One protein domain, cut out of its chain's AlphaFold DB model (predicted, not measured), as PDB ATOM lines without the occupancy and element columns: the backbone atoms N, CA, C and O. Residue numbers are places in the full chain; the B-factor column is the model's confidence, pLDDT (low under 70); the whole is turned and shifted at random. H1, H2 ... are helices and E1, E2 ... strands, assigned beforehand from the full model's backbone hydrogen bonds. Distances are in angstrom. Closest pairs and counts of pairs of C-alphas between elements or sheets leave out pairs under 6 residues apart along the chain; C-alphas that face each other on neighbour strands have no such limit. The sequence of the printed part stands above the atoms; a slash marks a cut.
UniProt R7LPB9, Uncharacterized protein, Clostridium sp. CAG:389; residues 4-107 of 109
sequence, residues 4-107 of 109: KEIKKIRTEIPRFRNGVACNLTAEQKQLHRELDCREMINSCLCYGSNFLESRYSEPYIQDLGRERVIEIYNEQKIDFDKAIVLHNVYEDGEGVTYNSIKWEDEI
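What this domain is: This is residues 4 to 107 of the 109 residues of an uncharacterized protein of Clostridium sp. CAG:389 (UniProt R7LPB9). A long helix, H2, runs through the middle with three shorter helices round it: H1 loosely alongside it on one side, H3 on the opposite side, and H4 slanting over a third side. A small hairpin of two strands, E1 and E2, packs at the last residues of H2, 42 to 46, while a long loop, residues 13 to 25, leads into its other end. The printed part has 104 residues, with four named helices followed by two named strands, H1 H2 H3 H4 E1 E2; the sheet's order is E1 - E2, antiparallel, and the class is mixed, helices and strands. The whole is only just compact, close to loose, with a radius of gyration of the C-alphas of 15.3 A, and has a rounded outline spanning 39 by 35 by 30 A.

How they stand to each other: E1, residues 84 to 91, and E2, residues 97 to 102, form a hairpin of antiparallel strands, their directions at 149 degrees; N 86 and O 100 are within hydrogen-bond range at 2.8 A, as are N 98 and O 90 at 2.8 A. The closest C-alphas of E2 and H2, residues 26 to 46, are those of Ile 101 and Cys 46, 6.6 A apart. H2 is the hub, touching three helices. H4, residues 66 to 80, touches it at a steep tilt of 52 degrees, the same way, with the closest C-alphas, those of Ile 41 and Tyr 73, 6.5 A apart. H3, residues 58 to 64, touches residues 30 to 37 of H2 alone, opposite ways at 36 degrees, a tilt only just steep; the closest C-alphas, those of Cys 37 and Tyr 60, are 6.4 A apart, and the two form a helical hairpin. H1, residues 4 to 12, and H2 also form a helical hairpin and only just touch, with 3 pairs of C-alphas within 8 A, the closest those of Ile 6 and Leu 35 at 6.5 A; they run opposite ways at a shallow tilt of 24 degrees. H3 and H4 touch only at the corner by their link, and only just, with 3 pairs of C-alphas within 8 A, the closest those of Ile 61 and Val 69 at 6.2 A. H1 is apart from H3, H4, E1 and E2. Every O i to N i+4 pair is within hydrogen-bond range in H1, H2 and H3, and 10 of 11 are in H4.

Where its parts are: H2 measures 30.3 A from C-alpha 26 at (-476.430, 316.008, -14.744) to C-alpha 46 at (-497.277, 299.865, -29.716). H4 measures 20.6 A, E1 19.0 A and E2 16.5 A, E2 ending with C-alpha 102 at (-491.251, 291.722, -29.649). H1 begins with C-alpha 4 at (-483.251, 294.816, -24.019).

The domain as a whole: The two C-alphas farthest apart, those of Thr 25 and Gly 95, are 41.4 A apart. The printed part has no cut, and the links H1 to H2 and H2 to H3 are long. The mean pLDDT of the printed part is 93.6, and no printed residue is under 70.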
ATOM      1  N   LYS A   4    -484.406 295.411 -24.707       91.19
ATOM      2  CA  LYS A   4    -483.251 294.816 -24.019       91.19
ATOM      3  C   LYS A   4    -482.119 295.821 -23.831       91.19
ATOM      4  O   LYS A   4    -481.562 295.907 -22.736       91.19
ATOM      5  N   GLU A   5    -481.805 296.603 -24.860       91.75
ATOM      6  CA  GLU A   5    -480.744 297.614 -24.805       91.75
ATOM      7  C   GLU A   5    -481.072 298.730 -23.807       91.75
ATOM      8  O   GLU A   5    -480.241 299.068 -22.962       91.75
ATOM      9  N   ILE A   6    -482.305 299.251 -23.842       91.94
ATOM     10  CA  ILE A   6    -482.781 300.270 -22.893       91.94
ATOM     11  C   ILE A   6    -482.661 299.754 -21.455       91.94
ATOM     12  O   ILE A   6    -482.129 300.447 -20.581       91.94
ATOM     13  N   LYS A   7    -483.113 298.518 -21.206       91.56
ATOM     14  CA  LYS A   7    -483.039 297.889 -19.883       91.56
ATOM     15  C   LYS A   7    -481.595 297.731 -19.417       91.56
ATOM     16  O   LYS A   7    -481.305 298.045 -18.264       91.56
ATOM     17  N   LYS A   8    -480.693 297.292 -20.299       92.88
ATOM     18  CA  LYS A   8    -479.267 297.132 -19.993       92.88
ATOM     19  C   LYS A   8    -478.644 298.454 -19.537       92.88
ATOM     20  O   LYS A   8    -478.121 298.518 -18.425       92.88
ATOM     21  N   ILE A   9    -478.785 299.526 -20.319       92.19
ATOM     22  CA  ILE A   9    -478.231 300.843 -19.956       92.19
ATOM     23  C   ILE A   9    -478.847 301.346 -18.648       92.19
ATOM     24  O   ILE A   9    -478.143 301.835 -17.766       92.19
ATOM     25  N   ARG A  10    -480.163 301.173 -18.464       89.12
ATOM     26  CA  ARG A  10    -480.845 301.582 -17.229       89.12
ATOM     27  C   ARG A  10    -480.292 300.866 -15.994       89.12
ATOM     28  O   ARG A  10    -480.221 301.484 -14.936       89.12
ATOM     29  N   THR A  11    -479.899 299.596 -16.113       88.62
ATOM     30  CA  THR A  11    -479.295 298.844 -15.000       88.62
ATOM     31  C   THR A  11    -477.860 299.254 -14.678       88.62
ATOM     32  O   THR A  11    -477.427 299.071 -13.544       88.62
ATOM     33  N   GLU A  12    -477.136 299.844 -15.631       89.19
ATOM     34  CA  GLU A  12    -475.763 300.327 -15.429       89.19
ATOM     35  C   GLU A  12    -475.712 301.648 -14.636       89.19
ATOM     36  O   GLU A  12    -474.690 301.958 -14.022       89.19
ATOM     37  N   ILE A  13    -476.818 302.402 -14.581       86.12
ATOM     38  CA  ILE A  13    -476.921 303.659 -13.826       86.12
ATOM     39  C   ILE A  13    -477.729 303.428 -12.537       86.12
ATOM     40  O   ILE A  13    -478.964 303.371 -12.571       86.12
ATOM     41  N   PRO A  14    -477.073 303.297 -11.370       78.88
ATOM     42  CA  PRO A  14    -477.765 302.978 -10.129       78.88
ATOM     43  C   PRO A  14    -478.634 304.152  -9.664       78.88
ATOM     44  O   PRO A  14    -478.122 305.195  -9.271       78.88
ATOM     45  N   ARG A  15    -479.959 303.957  -9.641       78.06
ATOM     46  CA  ARG A  15    -480.921 304.933  -9.087       78.06
ATOM     47  C   ARG A  15    -481.021 304.877  -7.564       78.06
ATOM     48  O   ARG A  15    -481.230 305.904  -6.925       78.06
ATOM     49  N   PHE A  16    -480.855 303.688  -6.989       83.75
ATOM     50  CA  PHE A  16    -480.917 303.457  -5.550       83.75
ATOM     51  C   PHE A  16    -479.799 302.512  -5.118       83.75
ATOM     52  O   PHE A  16    -479.489 301.545  -5.813       83.75
ATOM     53  N   ARG A  17    -479.236 302.753  -3.936       81.44
ATOM     54  CA  ARG A  17    -478.295 301.857  -3.267       81.44
ATOM     55  C   ARG A  17    -478.780 301.639  -1.842       81.44
ATOM     56  O   ARG A  17    -478.904 302.594  -1.083       81.44
ATOM     57  N   ASN A  18    -479.092 300.390  -1.490       84.62
ATOM     58  CA  ASN A  18    -479.651 300.021  -0.180       84.62
ATOM     59  C   ASN A  18    -480.907 300.833   0.203       84.62
ATOM     60  O   ASN A  18    -481.040 301.282   1.336       84.62
ATOM     61  N   GLY A  19    -481.805 301.074  -0.758       83.94
ATOM     62  CA  GLY A  19    -483.031 301.856  -0.543       83.94
ATOM     63  C   GLY A  19    -482.839 303.377  -0.505       83.94
ATOM     64  O   GLY A  19    -483.822 304.106  -0.439       83.94
ATOM     65  N   VAL A  20    -481.602 303.876  -0.601       85.81
ATOM     66  CA  VAL A  20    -481.297 305.313  -0.646       85.81
ATOM     67  C   VAL A  20    -481.101 305.752  -2.093       85.81
ATOM     68  O   VAL A  20    -480.372 305.098  -2.838       85.81
ATOM     69  N   ALA A  21    -481.740 306.852  -2.499       85.00
ATOM     70  CA  ALA A  21    -481.577 307.413  -3.838       85.00
ATOM     71  C   ALA A  21    -480.127 307.877  -4.065       85.00
ATOM     72  O   ALA A  21    -479.548 308.576  -3.233       85.00
ATOM     73  N   CYS A  22    -479.539 307.488  -5.194       86.12
ATOM     74  CA  CYS A  22    -478.205 307.931  -5.579       86.12
ATOM     75  C   CYS A  22    -478.240 309.393  -6.045       86.12
ATOM     76  O   CYS A  22    -479.145 309.806  -6.771       86.12
ATOM     77  N   ASN A  23    -477.207 310.163  -5.701       88.00
ATOM     78  CA  ASN A  23    -476.995 311.479  -6.298       88.00
ATOM     79  C   ASN A  23    -476.460 311.306  -7.721       88.00
ATOM     80  O   ASN A  23    -475.287 310.999  -7.916       88.00
ATOM     81  N   LEU A  24    -477.341 311.488  -8.703       89.31
ATOM     82  CA  LEU A  24    -477.010 311.370 -10.122       89.31
ATOM     83  C   LEU A  24    -476.344 312.648 -10.643       89.31
ATOM     84  O   LEU A  24    -476.778 313.759 -10.309       89.31
ATOM     85  N   THR A  25    -475.337 312.490 -11.502       91.81
ATOM     86  CA  THR A  25    -474.758 313.603 -12.267       91.81
ATOM     87  C   THR A  25    -475.796 314.186 -13.232       91.81
ATOM     88  O   THR A  25    -476.818 313.560 -13.526       91.81
ATOM     89  N   ALA A  26    -475.555 315.400 -13.738       92.06
ATOM     90  CA  ALA A  26    -476.430 316.008 -14.744       92.06
ATOM     91  C   ALA A  26    -476.566 315.115 -15.992       92.06
ATOM     92  O   ALA A  26    -477.679 314.869 -16.448       92.06
ATOM     93  N   GLU A  27    -475.455 314.544 -16.456       92.38
ATOM     94  CA  GLU A  27    -475.403 313.610 -17.587       92.38
ATOM     95  C   GLU A  27    -476.231 312.345 -17.326       92.38
ATOM     96  O   GLU A  27    -477.005 311.920 -18.179       92.38
ATOM     97  N   GLN A  28    -476.145 311.766 -16.124       92.25
ATOM     98  CA  GLN A  28    -476.946 310.593 -15.751       92.25
ATOM     99  C   GLN A  28    -478.444 310.910 -15.683       92.25
ATOM    100  O   GLN A  28    -479.267 310.091 -16.094       92.25
ATOM    101  N   LYS A  29    -478.815 312.094 -15.180       92.31
ATOM    102  CA  LYS A  29    -480.213 312.554 -15.174       92.31
ATOM    103  C   LYS A  29    -480.734 312.738 -16.595       92.31
ATOM    104  O   LYS A  29    -481.833 312.272 -16.891       92.31
ATOM    105  N   GLN A  30    -479.940 313.366 -17.461       94.19
ATOM    106  CA  GLN A  30    -480.279 313.554 -18.866       94.19
ATOM    107  C   GLN A  30    -480.449 312.207 -19.572       94.19
ATOM    108  O   GLN A  30    -481.491 311.968 -20.174       94.19
ATOM    109  N   LEU A  31    -479.501 311.280 -19.406       94.62
ATOM    110  CA  LEU A  31    -479.588 309.938 -19.979       94.62
ATOM    111  C   LEU A  31    -480.826 309.182 -19.482       94.62
ATOM    112  O   LEU A  31    -481.547 308.590 -20.278       94.62
ATOM    113  N   HIS A  32    -481.147 309.239 -18.186       93.25
ATOM    114  CA  HIS A  32    -482.394 308.657 -17.689       93.25
ATOM    115  C   HIS A  32    -483.631 309.253 -18.350       93.25
ATOM    116  O   HIS A  32    -484.558 308.510 -18.669       93.25
ATOM    117  N   ARG A  33    -483.640 310.569 -18.563       95.88
ATOM    118  CA  ARG A  33    -484.761 311.247 -19.201       95.88
ATOM    119  C   ARG A  33    -484.906 310.855 -20.669       95.88
ATOM    120  O   ARG A  33    -486.028 310.646 -21.121       95.88
ATOM    121  N   GLU A  34    -483.796 310.679 -21.385       97.31
ATOM    122  CA  GLU A  34    -483.800 310.135 -22.748       97.31
ATOM    123  C   GLU A  34    -484.316 308.688 -22.786       97.31
ATOM    124  O   GLU A  34    -485.130 308.356 -23.646       97.31
ATOM    125  N   LEU A  35    -483.911 307.834 -21.839       96.50
ATOM    126  CA  LEU A  35    -484.412 306.456 -21.744       96.50
ATOM    127  C   LEU A  35    -485.918 306.410 -21.440       96.50
ATOM    128  O   LEU A  35    -486.638 305.640 -22.070       96.50
ATOM    129  N   ASP A  36    -486.408 307.251 -20.522       96.06
ATOM    130  CA  ASP A  36    -487.844 307.372 -20.233       96.06
ATOM    131  C   ASP A  36    -488.619 307.863 -21.480       96.06
ATOM    132  O   ASP A  36    -489.708 307.369 -21.775       96.06
ATOM    133  N   CYS A  37    -488.036 308.785 -22.261       98.19
ATOM    134  CA  CYS A  37    -488.610 309.253 -23.527       98.19
ATOM    135  C   CYS A  37    -488.738 308.112 -24.546       98.19
ATOM    136  O   CYS A  37    -489.810 307.919 -25.122       98.19
ATOM    137  N   ARG A  38    -487.680 307.305 -24.720       98.00
ATOM    138  CA  ARG A  38    -487.684 306.131 -25.613       98.00
ATOM    139  C   ARG A  38    -488.773 305.132 -25.244       98.00
ATOM    140  O   ARG A  38    -489.488 304.660 -26.123       98.00
ATOM    141  N   GLU A  39    -488.930 304.830 -23.958       96.75
ATOM    142  CA  GLU A  39    -489.978 303.915 -23.488       96.75
ATOM    143  C   GLU A  39    -491.383 304.469 -23.749       96.75
ATOM    144  O   GLU A  39    -492.267 303.725 -24.178       96.75
ATOM    145  N   MET A  40    -491.589 305.777 -23.568       97.75
ATOM    146  CA  MET A  40    -492.870 306.410 -23.884       97.75
ATOM    147  C   MET A  40    -493.178 306.382 -25.385       97.75
ATOM    148  O   MET A  40    -494.308 306.076 -25.769       97.75
ATOM    149  N   ILE A  41    -492.183 306.647 -26.237       98.12
ATOM    150  CA  ILE A  41    -492.315 306.531 -27.695       98.12
ATOM    151  C   ILE A  41    -492.700 305.100 -28.077       98.12
ATOM    152  O   ILE A  41    -493.663 304.913 -28.817       98.12
ATOM    153  N   ASN A  42    -492.013 304.097 -27.526       97.00
ATOM    154  CA  ASN A  42    -492.317 302.687 -27.773       97.00
ATOM    155  C   ASN A  42    -493.754 302.338 -27.378       97.00
ATOM    156  O   ASN A  42    -494.458 301.695 -28.150       97.00
ATOM    157  N   SER A  43    -494.210 302.804 -26.213       95.88
ATOM    158  CA  SER A  43    -495.602 302.639 -25.785       95.88
ATOM    159  C   SER A  43    -496.568 303.258 -26.797       95.88
ATOM    160  O   SER A  43    -497.490 302.596 -27.269       95.88
ATOM    161  N   CYS A  44    -496.312 304.501 -27.217       97.00
ATOM    162  CA  CYS A  44    -497.169 305.181 -28.180       97.00
ATOM    163  C   CYS A  44    -497.243 304.434 -29.517       97.00
ATOM    164  O   CYS A  44    -498.342 304.253 -30.040       97.00
ATOM    165  N   LEU A  45    -496.102 303.963 -30.032       96.62
ATOM    166  CA  LEU A  45    -496.013 303.177 -31.264       96.62
ATOM    167  C   LEU A  45    -496.750 301.834 -31.139       96.62
ATOM    168  O   LEU A  45    -497.508 301.472 -32.036       96.62
ATOM    169  N   CYS A  46    -496.608 301.140 -30.006       96.75
ATOM    170  CA  CYS A  46    -497.277 299.865 -29.716       96.75
ATOM    171  C   CYS A  46    -498.813 299.958 -29.780       96.75
ATOM    172  O   CYS A  46    -499.486 299.014 -30.195       96.75
ATOM    173  N   TYR A  47    -499.372 301.108 -29.393       95.25
ATOM    174  CA  TYR A  47    -500.812 301.383 -29.447       95.25
ATOM    175  C   TYR A  47    -501.234 302.227 -30.663       95.25
ATOM    176  O   TYR A  47    -502.385 302.650 -30.741       95.25
ATOM    177  N   GLY A  48    -500.332 302.483 -31.618       93.25
ATOM    178  CA  GLY A  48    -500.642 303.219 -32.850       93.25
ATOM    179  C   GLY A  48    -500.938 304.713 -32.657       93.25
ATOM    180  O   GLY A  48    -501.584 305.330 -33.499       93.25
ATOM    181  N   SER A  49    -500.484 305.308 -31.555       93.19
ATOM    182  CA  SER A  49    -500.677 306.730 -31.247       93.19
ATOM    183  C   SER A  49    -499.502 307.597 -31.720       93.19
ATOM    184  O   SER A  49    -498.340 307.185 -31.680       93.19
ATOM    185  N   ASN A  50    -499.792 308.828 -32.155       93.81
ATOM    186  CA  ASN A  50    -498.765 309.772 -32.598       93.81
ATOM    187  C   ASN A  50    -498.110 310.473 -31.400       93.81
ATOM    188  O   ASN A  50    -498.640 311.454 -30.879       93.81
ATOM    189  N   PHE A  51    -496.941 309.986 -30.974       97.75
ATOM    190  CA  PHE A  51    -496.215 310.546 -29.832       97.75
ATOM    191  C   PHE A  51    -495.949 312.055 -29.970       97.75
ATOM    192  O   PHE A  51    -496.243 312.797 -29.032       97.75
ATOM    193  N   LEU A  52    -495.452 312.515 -31.126       96.62
ATOM    194  CA  LEU A  52    -495.027 313.909 -31.345       96.62
ATOM    195  C   LEU A  52    -496.187 314.917 -31.339       96.62
ATOM    196  O   LEU A  52    -495.961 316.103 -31.109       96.62
ATOM    197  N   GLU A  53    -497.412 314.453 -31.582       94.94
ATOM    198  CA  GLU A  53    -498.642 315.257 -31.519       94.94
ATOM    199  C   GLU A  53    -499.434 315.008 -30.226       94.94
ATOM    200  O   GLU A  53    -500.520 315.554 -30.034       94.94
ATOM    201  N   SER A  54    -498.908 314.180 -29.322       95.31
ATOM    202  CA  SER A  54    -499.566 313.843 -28.065       95.31
ATOM    203  C   SER A  54    -499.033 314.671 -26.901       95.31
ATOM    204  O   SER A  54    -497.845 315.008 -26.837       95.31
ATOM    205  N   ARG A  55    -499.888 314.850 -25.887       96.31
ATOM    206  CA  ARG A  55    -499.508 315.392 -24.572       96.31
ATOM    207  C   ARG A  55    -498.360 314.628 -23.901       96.31
ATOM    208  O   ARG A  55    -497.706 315.159 -23.012       96.31
ATOM    209  N   TYR A  56    -498.116 313.372 -24.293       96.94
ATOM    210  CA  TYR A  56    -497.037 312.568 -23.721       96.94
ATOM    211  C   TYR A  56    -495.655 313.087 -24.116       96.94
ATOM    212  O   TYR A  56    -494.703 312.820 -23.390       96.94
ATOM    213  N   SER A  57    -495.534 313.831 -25.220       97.81
ATOM    214  CA  SER A  57    -494.262 314.415 -25.656       97.81
ATOM    215  C   SER A  57    -493.886 315.693 -24.906       97.81
ATOM    216  O   SER A  57    -492.695 315.958 -24.733       97.81
ATOM    217  N   GLU A  58    -494.865 316.460 -24.416       97.69
ATOM    218  CA  GLU A  58    -494.651 317.796 -23.841       97.69
ATOM    219  C   GLU A  58    -493.599 317.819 -22.722       97.69
ATOM    220  O   GLU A  58    -492.682 318.643 -22.804       97.69
ATOM    221  N   PRO A  59    -493.630 316.906 -21.724       97.94
ATOM    222  CA  PRO A  59    -492.644 316.927 -20.648       97.94
ATOM    223  C   PRO A  59    -491.224 316.641 -21.150       97.94
ATOM    224  O   PRO A  59    -490.255 317.175 -20.621       97.94
ATOM    225  N   TYR A  60    -491.079 315.808 -22.182       98.25
ATOM    226  CA  TYR A  60    -489.769 315.485 -22.749       98.25
ATOM    227  C   TYR A  60    -489.240 316.619 -23.622       98.25
ATOM    228  O   TYR A  60    -488.043 316.880 -23.605       98.25
ATOM    229  N   ILE A  61    -490.113 317.323 -24.347       98.19
ATOM    230  CA  ILE A  61    -489.724 318.498 -25.138       98.19
ATOM    231  C   ILE A  61    -489.232 319.621 -24.223       98.19
ATOM    232  O   ILE A  61    -488.251 320.281 -24.562       98.19
ATOM    233  N   GLN A  62    -489.879 319.823 -23.071       97.75
ATOM    234  CA  GLN A  62    -489.445 320.808 -22.075       97.75
ATOM    235  C   GLN A  62    -488.063 320.478 -21.496       97.75
ATOM    236  O   GLN A  62    -487.239 321.379 -21.358       97.75
ATOM    237  N   ASP A  63    -487.798 319.203 -21.202       96.94
ATOM    238  CA  ASP A  63    -486.561 318.793 -20.528       96.94
ATOM    239  C   ASP A  63    -485.376 318.553 -21.479       96.94
ATOM    240  O   ASP A  63    -484.233 318.826 -21.119       96.94
ATOM    241  N   LEU A  64    -485.626 318.003 -22.673       97.75
ATOM    242  CA  LEU A  64    -484.591 317.562 -23.624       97.75
ATOM    243  C   LEU A  64    -484.462 318.479 -24.848       97.75
ATOM    244  O   LEU A  64    -483.461 318.415 -25.557       97.75
ATOM    245  N   GLY A  65    -485.468 319.314 -25.110       98.06
ATOM    246  CA  GLY A  65    -485.577 320.099 -26.335       98.06
ATOM    247  C   GLY A  65    -486.258 319.339 -27.477       98.06
ATOM    248  O   GLY A  65    -486.129 318.123 -27.634       98.06
ATOM    249  N   ARG A  66    -487.001 320.076 -28.311       98.06
ATOM    250  CA  ARG A  66    -487.826 319.503 -29.390       98.06
ATOM    251  C   ARG A  66    -487.015 318.714 -30.414       98.06
ATOM    252  O   ARG A  66    -487.445 317.641 -30.821       98.06
ATOM    253  N   GLU A  67    -485.872 319.249 -30.831       98.38
ATOM    254  CA  GLU A  67    -485.003 318.613 -31.830       98.38
ATOM    255  C   GLU A  67    -484.516 317.251 -31.334       98.38
ATOM    256  O   GLU A  67    -484.708 316.248 -32.019       98.38
ATOM    257  N   ARG A  68    -484.031 317.189 -30.088       98.06
ATOM    258  CA  ARG A  68    -483.577 315.941 -29.474       98.06
ATOM    259  C   ARG A  68    -484.692 314.902 -29.366       98.06
ATOM    260  O   ARG A  68    -484.472 313.726 -29.632       98.06
ATOM    261  N   VAL A  69    -485.906 315.321 -29.013       98.44
ATOM    262  CA  VAL A  69    -487.067 314.417 -28.949       98.44
ATOM    263  C   VAL A  69    -487.423 313.850 -30.329       98.44
ATOM    264  O   VAL A  69    -487.763 312.672 -30.433       98.44
ATOM    265  N   ILE A  70    -487.319 314.651 -31.392       98.44
ATOM    266  CA  ILE A  70    -487.553 314.193 -32.770       98.44
ATOM    267  C   ILE A  70    -486.483 313.188 -33.207       98.44
ATOM    268  O   ILE A  70    -486.823 312.175 -33.814       98.44
ATOM    269  N   GLU A  71    -485.213 313.428 -32.876       98.31
ATOM    270  CA  GLU A  71    -484.131 312.467 -33.126       98.31
ATOM    271  C   GLU A  71    -484.421 311.124 -32.451       98.31
ATOM    272  O   GLU A  71    -484.454 310.094 -33.121       98.31
ATOM    273  N   ILE A  72    -484.725 311.144 -31.148       98.19
ATOM    274  CA  ILE A  72    -485.045 309.938 -30.375       98.19
ATOM    275  C   ILE A  72    -486.260 309.212 -30.972       98.19
ATOM    276  O   ILE A  72    -486.256 307.983 -31.064       98.19
ATOM    277  N   TYR A  73    -487.292 309.950 -31.396       98.25
ATOM    278  CA  TYR A  73    -488.459 309.372 -32.061       98.25
ATOM    279  C   TYR A  73    -488.078 308.641 -33.349       98.25
ATOM    280  O   TYR A  73    -488.455 307.483 -33.522       98.25
ATOM    281  N   ASN A  74    -487.307 309.285 -34.227       97.88
ATOM    282  CA  ASN A  74    -486.886 308.685 -35.491       97.88
ATOM    283  C   ASN A  74    -486.015 307.441 -35.261       97.88
ATOM    284  O   ASN A  74    -486.233 306.417 -35.906       97.88
ATOM    285  N   GLU A  75    -485.086 307.494 -34.303       96.50
ATOM    286  CA  GLU A  75    -484.274 306.341 -33.899       96.50
ATOM    287  C   GLU A  75    -485.140 305.174 -33.403       96.50
ATOM    288  O   GLU A  75    -484.946 304.035 -33.823       96.50
ATOM    289  N   GLN A  76    -486.121 305.434 -32.528       97.25
ATOM    290  CA  GLN A  76    -487.021 304.384 -32.043       97.25
ATOM    291  C   GLN A  76    -487.930 303.840 -33.146       97.25
ATOM    292  O   GLN A  76    -488.203 302.642 -33.161       97.25
ATOM    293  N   LYS A  77    -488.375 304.687 -34.079       96.81
ATOM    294  CA  LYS A  77    -489.228 304.275 -35.196       96.81
ATOM    295  C   LYS A  77    -488.522 303.280 -36.117       96.81
ATOM    296  O   LYS A  77    -489.148 302.306 -36.516       96.81
ATOM    297  N   ILE A  78    -487.232 303.490 -36.396       96.19
ATOM    298  CA  ILE A  78    -486.422 302.591 -37.238       96.19
ATOM    299  C   ILE A  78    -486.388 301.171 -36.666       96.19
ATOM    300  O   ILE A  78    -486.584 300.209 -37.406       96.19
ATOM    301  N   ASP A  79    -486.156 301.030 -35.360       95.25
ATOM    302  CA  ASP A  79    -486.115 299.708 -34.730       95.25
ATOM    303  C   ASP A  79    -487.515 299.119 -34.534       95.25
ATOM    304  O   ASP A  79    -487.708 297.914 -34.682       95.25
ATOM    305  N   PHE A  80    -488.510 299.962 -34.245       96.38
ATOM    306  CA  PHE A  80    -489.901 299.531 -34.115       96.38
ATOM    307  C   PHE A  80    -490.467 298.987 -35.431       96.38
ATOM    308  O   PHE A  80    -491.233 298.032 -35.407       96.38
ATOM    309  N   ASP A  81    -490.058 299.529 -36.580       95.88
ATOM    310  CA  ASP A  81    -490.520 299.068 -37.898       95.88
ATOM    311  C   ASP A  81    -490.083 297.643 -38.251       95.88
ATOM    312  O   ASP A  81    -490.645 297.030 -39.157       95.88
ATOM    313  N   LYS A  82    -489.112 297.098 -37.516       95.31
ATOM    314  CA  LYS A  82    -488.681 295.699 -37.619       95.31
ATOM    315  C   LYS A  82    -489.300 294.805 -36.542       95.31
ATOM    316  O   LYS A  82    -489.115 293.591 -36.570       95.31
ATOM    317  N   ALA A  83    -489.980 295.399 -35.565       95.38
ATOM    318  CA  ALA A  83    -490.560 294.698 -34.434       95.38
ATOM    319  C   ALA A  83    -491.951 294.136 -34.765       95.38
ATOM    320  O   ALA A  83    -492.620 294.548 -35.713       95.38
ATOM    321  N   ILE A  84    -492.407 293.199 -33.937       95.62
ATOM    322  CA  ILE A  84    -493.753 292.628 -34.002       95.62
ATOM    323  C   ILE A  84    -494.535 293.106 -32.780       95.62
ATOM    324  O   ILE A  84    -494.088 292.935 -31.646       95.62
ATOM    325  N   VAL A  85    -495.727 293.664 -32.997       96.38
ATOM    326  CA  VAL A  85    -496.665 293.956 -31.906       96.38
ATOM    327  C   VAL A  85    -497.495 292.711 -31.620       96.38
ATOM    328  O   VAL A  85    -498.173 292.180 -32.499       96.38
ATOM    329  N   LEU A  86    -497.443 292.240 -30.377       95.12
ATOM    330  CA  LEU A  86    -498.297 291.177 -29.868       95.12
ATOM    331  C   LEU A  86    -499.471 291.823 -29.133       95.12
ATOM    332  O   LEU A  86    -499.284 292.570 -28.171       95.12
ATOM    333  N   HIS A  87    -500.684 291.541 -29.592       94.75
ATOM    334  CA  HIS A  87    -501.895 292.134 -29.034       94.75
ATOM    335  C   HIS A  87    -502.476 291.285 -27.902       94.75
ATOM    336  O   HIS A  87    -502.445 290.057 -27.976       94.75
ATOM    337  N   ASN A  88    -503.049 291.949 -26.891       92.19
ATOM    338  CA  ASN A  88    -503.789 291.323 -25.785       92.19
ATOM    339  C   ASN A  88    -502.998 290.230 -25.043       92.19
ATOM    340  O   ASN A  88    -503.527 289.168 -24.723       92.19
ATOM    341  N   VAL A  89    -501.713 290.475 -24.786       93.31
ATOM    342  CA  VAL A  89    -500.830 289.490 -24.134       93.31
ATOM    343  C   VAL A  89    -501.085 289.350 -22.634       93.31
ATOM    344  O   VAL A  89    -500.645 288.383 -22.019       93.31
ATOM    345  N   TYR A  90    -501.772 290.323 -22.041       91.38
ATOM    346  CA  TYR A  90    -502.171 290.329 -20.641       91.38
ATOM    347  C   TYR A  90    -503.478 291.106 -20.490       91.38
ATOM    348  O   TYR A  90    -503.660 292.112 -21.172       91.38
ATOM    349  N   GLU A  91    -504.354 290.657 -19.597       93.94
ATOM    350  CA  GLU A  91    -505.572 291.356 -19.185       93.94
ATOM    351  C   GLU A  91    -505.533 291.507 -17.663       93.94
ATOM    352  O   GLU A  91    -505.211 290.545 -16.954       93.94
ATOM    353  N   ASP A  92    -505.792 292.712 -17.156       91.81
ATOM    354  CA  ASP A  92    -505.873 292.943 -15.715       91.81
ATOM    355  C   ASP A  92    -507.269 292.633 -15.148       91.81
ATOM    356  O   ASP A  92    -508.205 292.275 -15.860       91.81
ATOM    357  N   GLY A  93    -507.420 292.753 -13.826       91.50
ATOM    358  CA  GLY A  93    -508.690 292.475 -13.145       91.50
ATOM    359  C   GLY A  93    -509.838 293.427 -13.507       91.50
ATOM    360  O   GLY A  93    -510.966 293.179 -13.083       91.50
ATOM    361  N   GLU A  94    -509.569 294.498 -14.259       94.31
ATOM    362  CA  GLU A  94    -510.559 295.462 -14.749       94.31
ATOM    363  C   GLU A  94    -510.950 295.199 -16.216       94.31
ATOM    364  O   GLU A  94    -511.805 295.899 -16.762       94.31
ATOM    365  N   GLY A  95    -510.367 294.174 -16.850       90.88
ATOM    366  CA  GLY A  95    -510.609 293.835 -18.252       90.88
ATOM    367  C   GLY A  95    -509.803 294.685 -19.237       90.88
ATOM    368  O   GLY A  95    -510.139 294.732 -20.421       90.88
ATOM    369  N   VAL A  96    -508.761 295.390 -18.778       89.56
ATOM    370  CA  VAL A  96    -507.879 296.163 -19.661       89.56
ATOM    371  C   VAL A  96    -506.808 295.244 -20.227       89.56
ATOM    372  O   VAL A  96    -506.050 294.614 -19.490       89.56
ATOM    373  N   THR A  97    -506.724 295.196 -21.555       91.06
ATOM    374  CA  THR A  97    -505.750 294.381 -22.278       91.06
ATOM    375  C   THR A  97    -504.505 295.178 -22.644       91.06
ATOM    376  O   THR A  97    -504.596 296.303 -23.140       91.06
ATOM    377  N   TYR A  98    -503.339 294.561 -22.485       91.62
ATOM    378  CA  TYR A  98    -502.046 295.169 -22.762       91.62
ATOM    379  C   TYR A  98    -501.373 294.499 -23.960       91.62
ATOM    380  O   TYR A  98    -501.366 293.272 -24.085       91.62
ATOM    381  N   ASN A  99    -500.781 295.317 -24.831       95.31
ATOM    382  CA  ASN A  99    -499.941 294.870 -25.940       95.31
ATOM    383  C   ASN A  99    -498.476 294.765 -25.492       95.31
ATOM    384  O   ASN A  99    -498.045 295.457 -24.565       95.31
ATOM    385  N   SER A 100    -497.682 293.962 -26.194       93.50
ATOM    386  CA  SER A 100    -496.226 293.952 -26.053       93.50
ATOM    387  C   SER A 100    -495.527 294.102 -27.398       93.50
ATOM    388  O   SER A 100    -496.094 293.833 -28.456       93.50
ATOM    389  N   ILE A 101    -494.279 294.560 -27.347       95.69
ATOM    390  CA  ILE A 101    -493.399 294.661 -28.509       95.69
ATOM    391  C   ILE A 101    -492.401 293.516 -28.407       95.69
ATOM    392  O   ILE A 101    -491.715 293.401 -27.391       95.69
ATOM    393  N   LYS A 102    -492.320 292.698 -29.453       95.12
ATOM    394  CA  LYS A 102    -491.251 291.722 -29.649       95.12
ATOM    395  C   LYS A 102    -490.247 292.316 -30.631       95.12
ATOM    396  O   LYS A 102    -490.568 292.483 -31.809       95.12
ATOM    397  N   TRP A 103    -489.074 292.687 -30.133       95.19
ATOM    398  CA  TRP A 103    -488.033 293.338 -30.933       95.19
ATOM    399  C   TRP A 103    -487.321 292.344 -31.860       95.19
ATOM    400  O   TRP A 103    -487.366 291.138 -31.629       95.19
ATOM    401  N   GLU A 104    -486.656 292.843 -32.908       92.88
ATOM    402  CA  GLU A 104    -485.941 292.014 -33.899       92.88
ATOM    403  C   GLU A 104    -484.927 291.058 -33.239       92.88
ATOM    404  O   GLU A 104    -484.864 289.880 -33.582       92.88
ATOM    405  N   ASP A 105    -484.212 291.522 -32.209       90.06
ATOM    406  CA  ASP A 105    -483.248 290.754 -31.402       90.06
ATOM    407  C   ASP A 105    -483.895 289.776 -30.393       90.06
ATOM    408  O   ASP A 105    -483.225 289.169 -29.545       90.06
ATOM    409  N   GLU A 106    -485.217 289.632 -30.439       87.31
ATOM    410  CA  GLU A 106    -486.019 288.719 -29.619       87.31
ATOM    411  C   GLU A 106    -486.777 287.690 -30.462       87.31
ATOM    412  O   GLU A 106    -487.440 286.803 -29.915       87.31
ATOM    413  N   ILE A 107    -486.704 287.798 -31.787       85.12
ATOM    414  CA  ILE A 107    -487.292 286.835 -32.710       85.12
ATOM    415  C   ILE A 107    -486.315 285.660 -32.834       85.12
ATOM    416  O   ILE A 107    -485.267 285.767 -33.463       85.12
TER     417      ILE A 107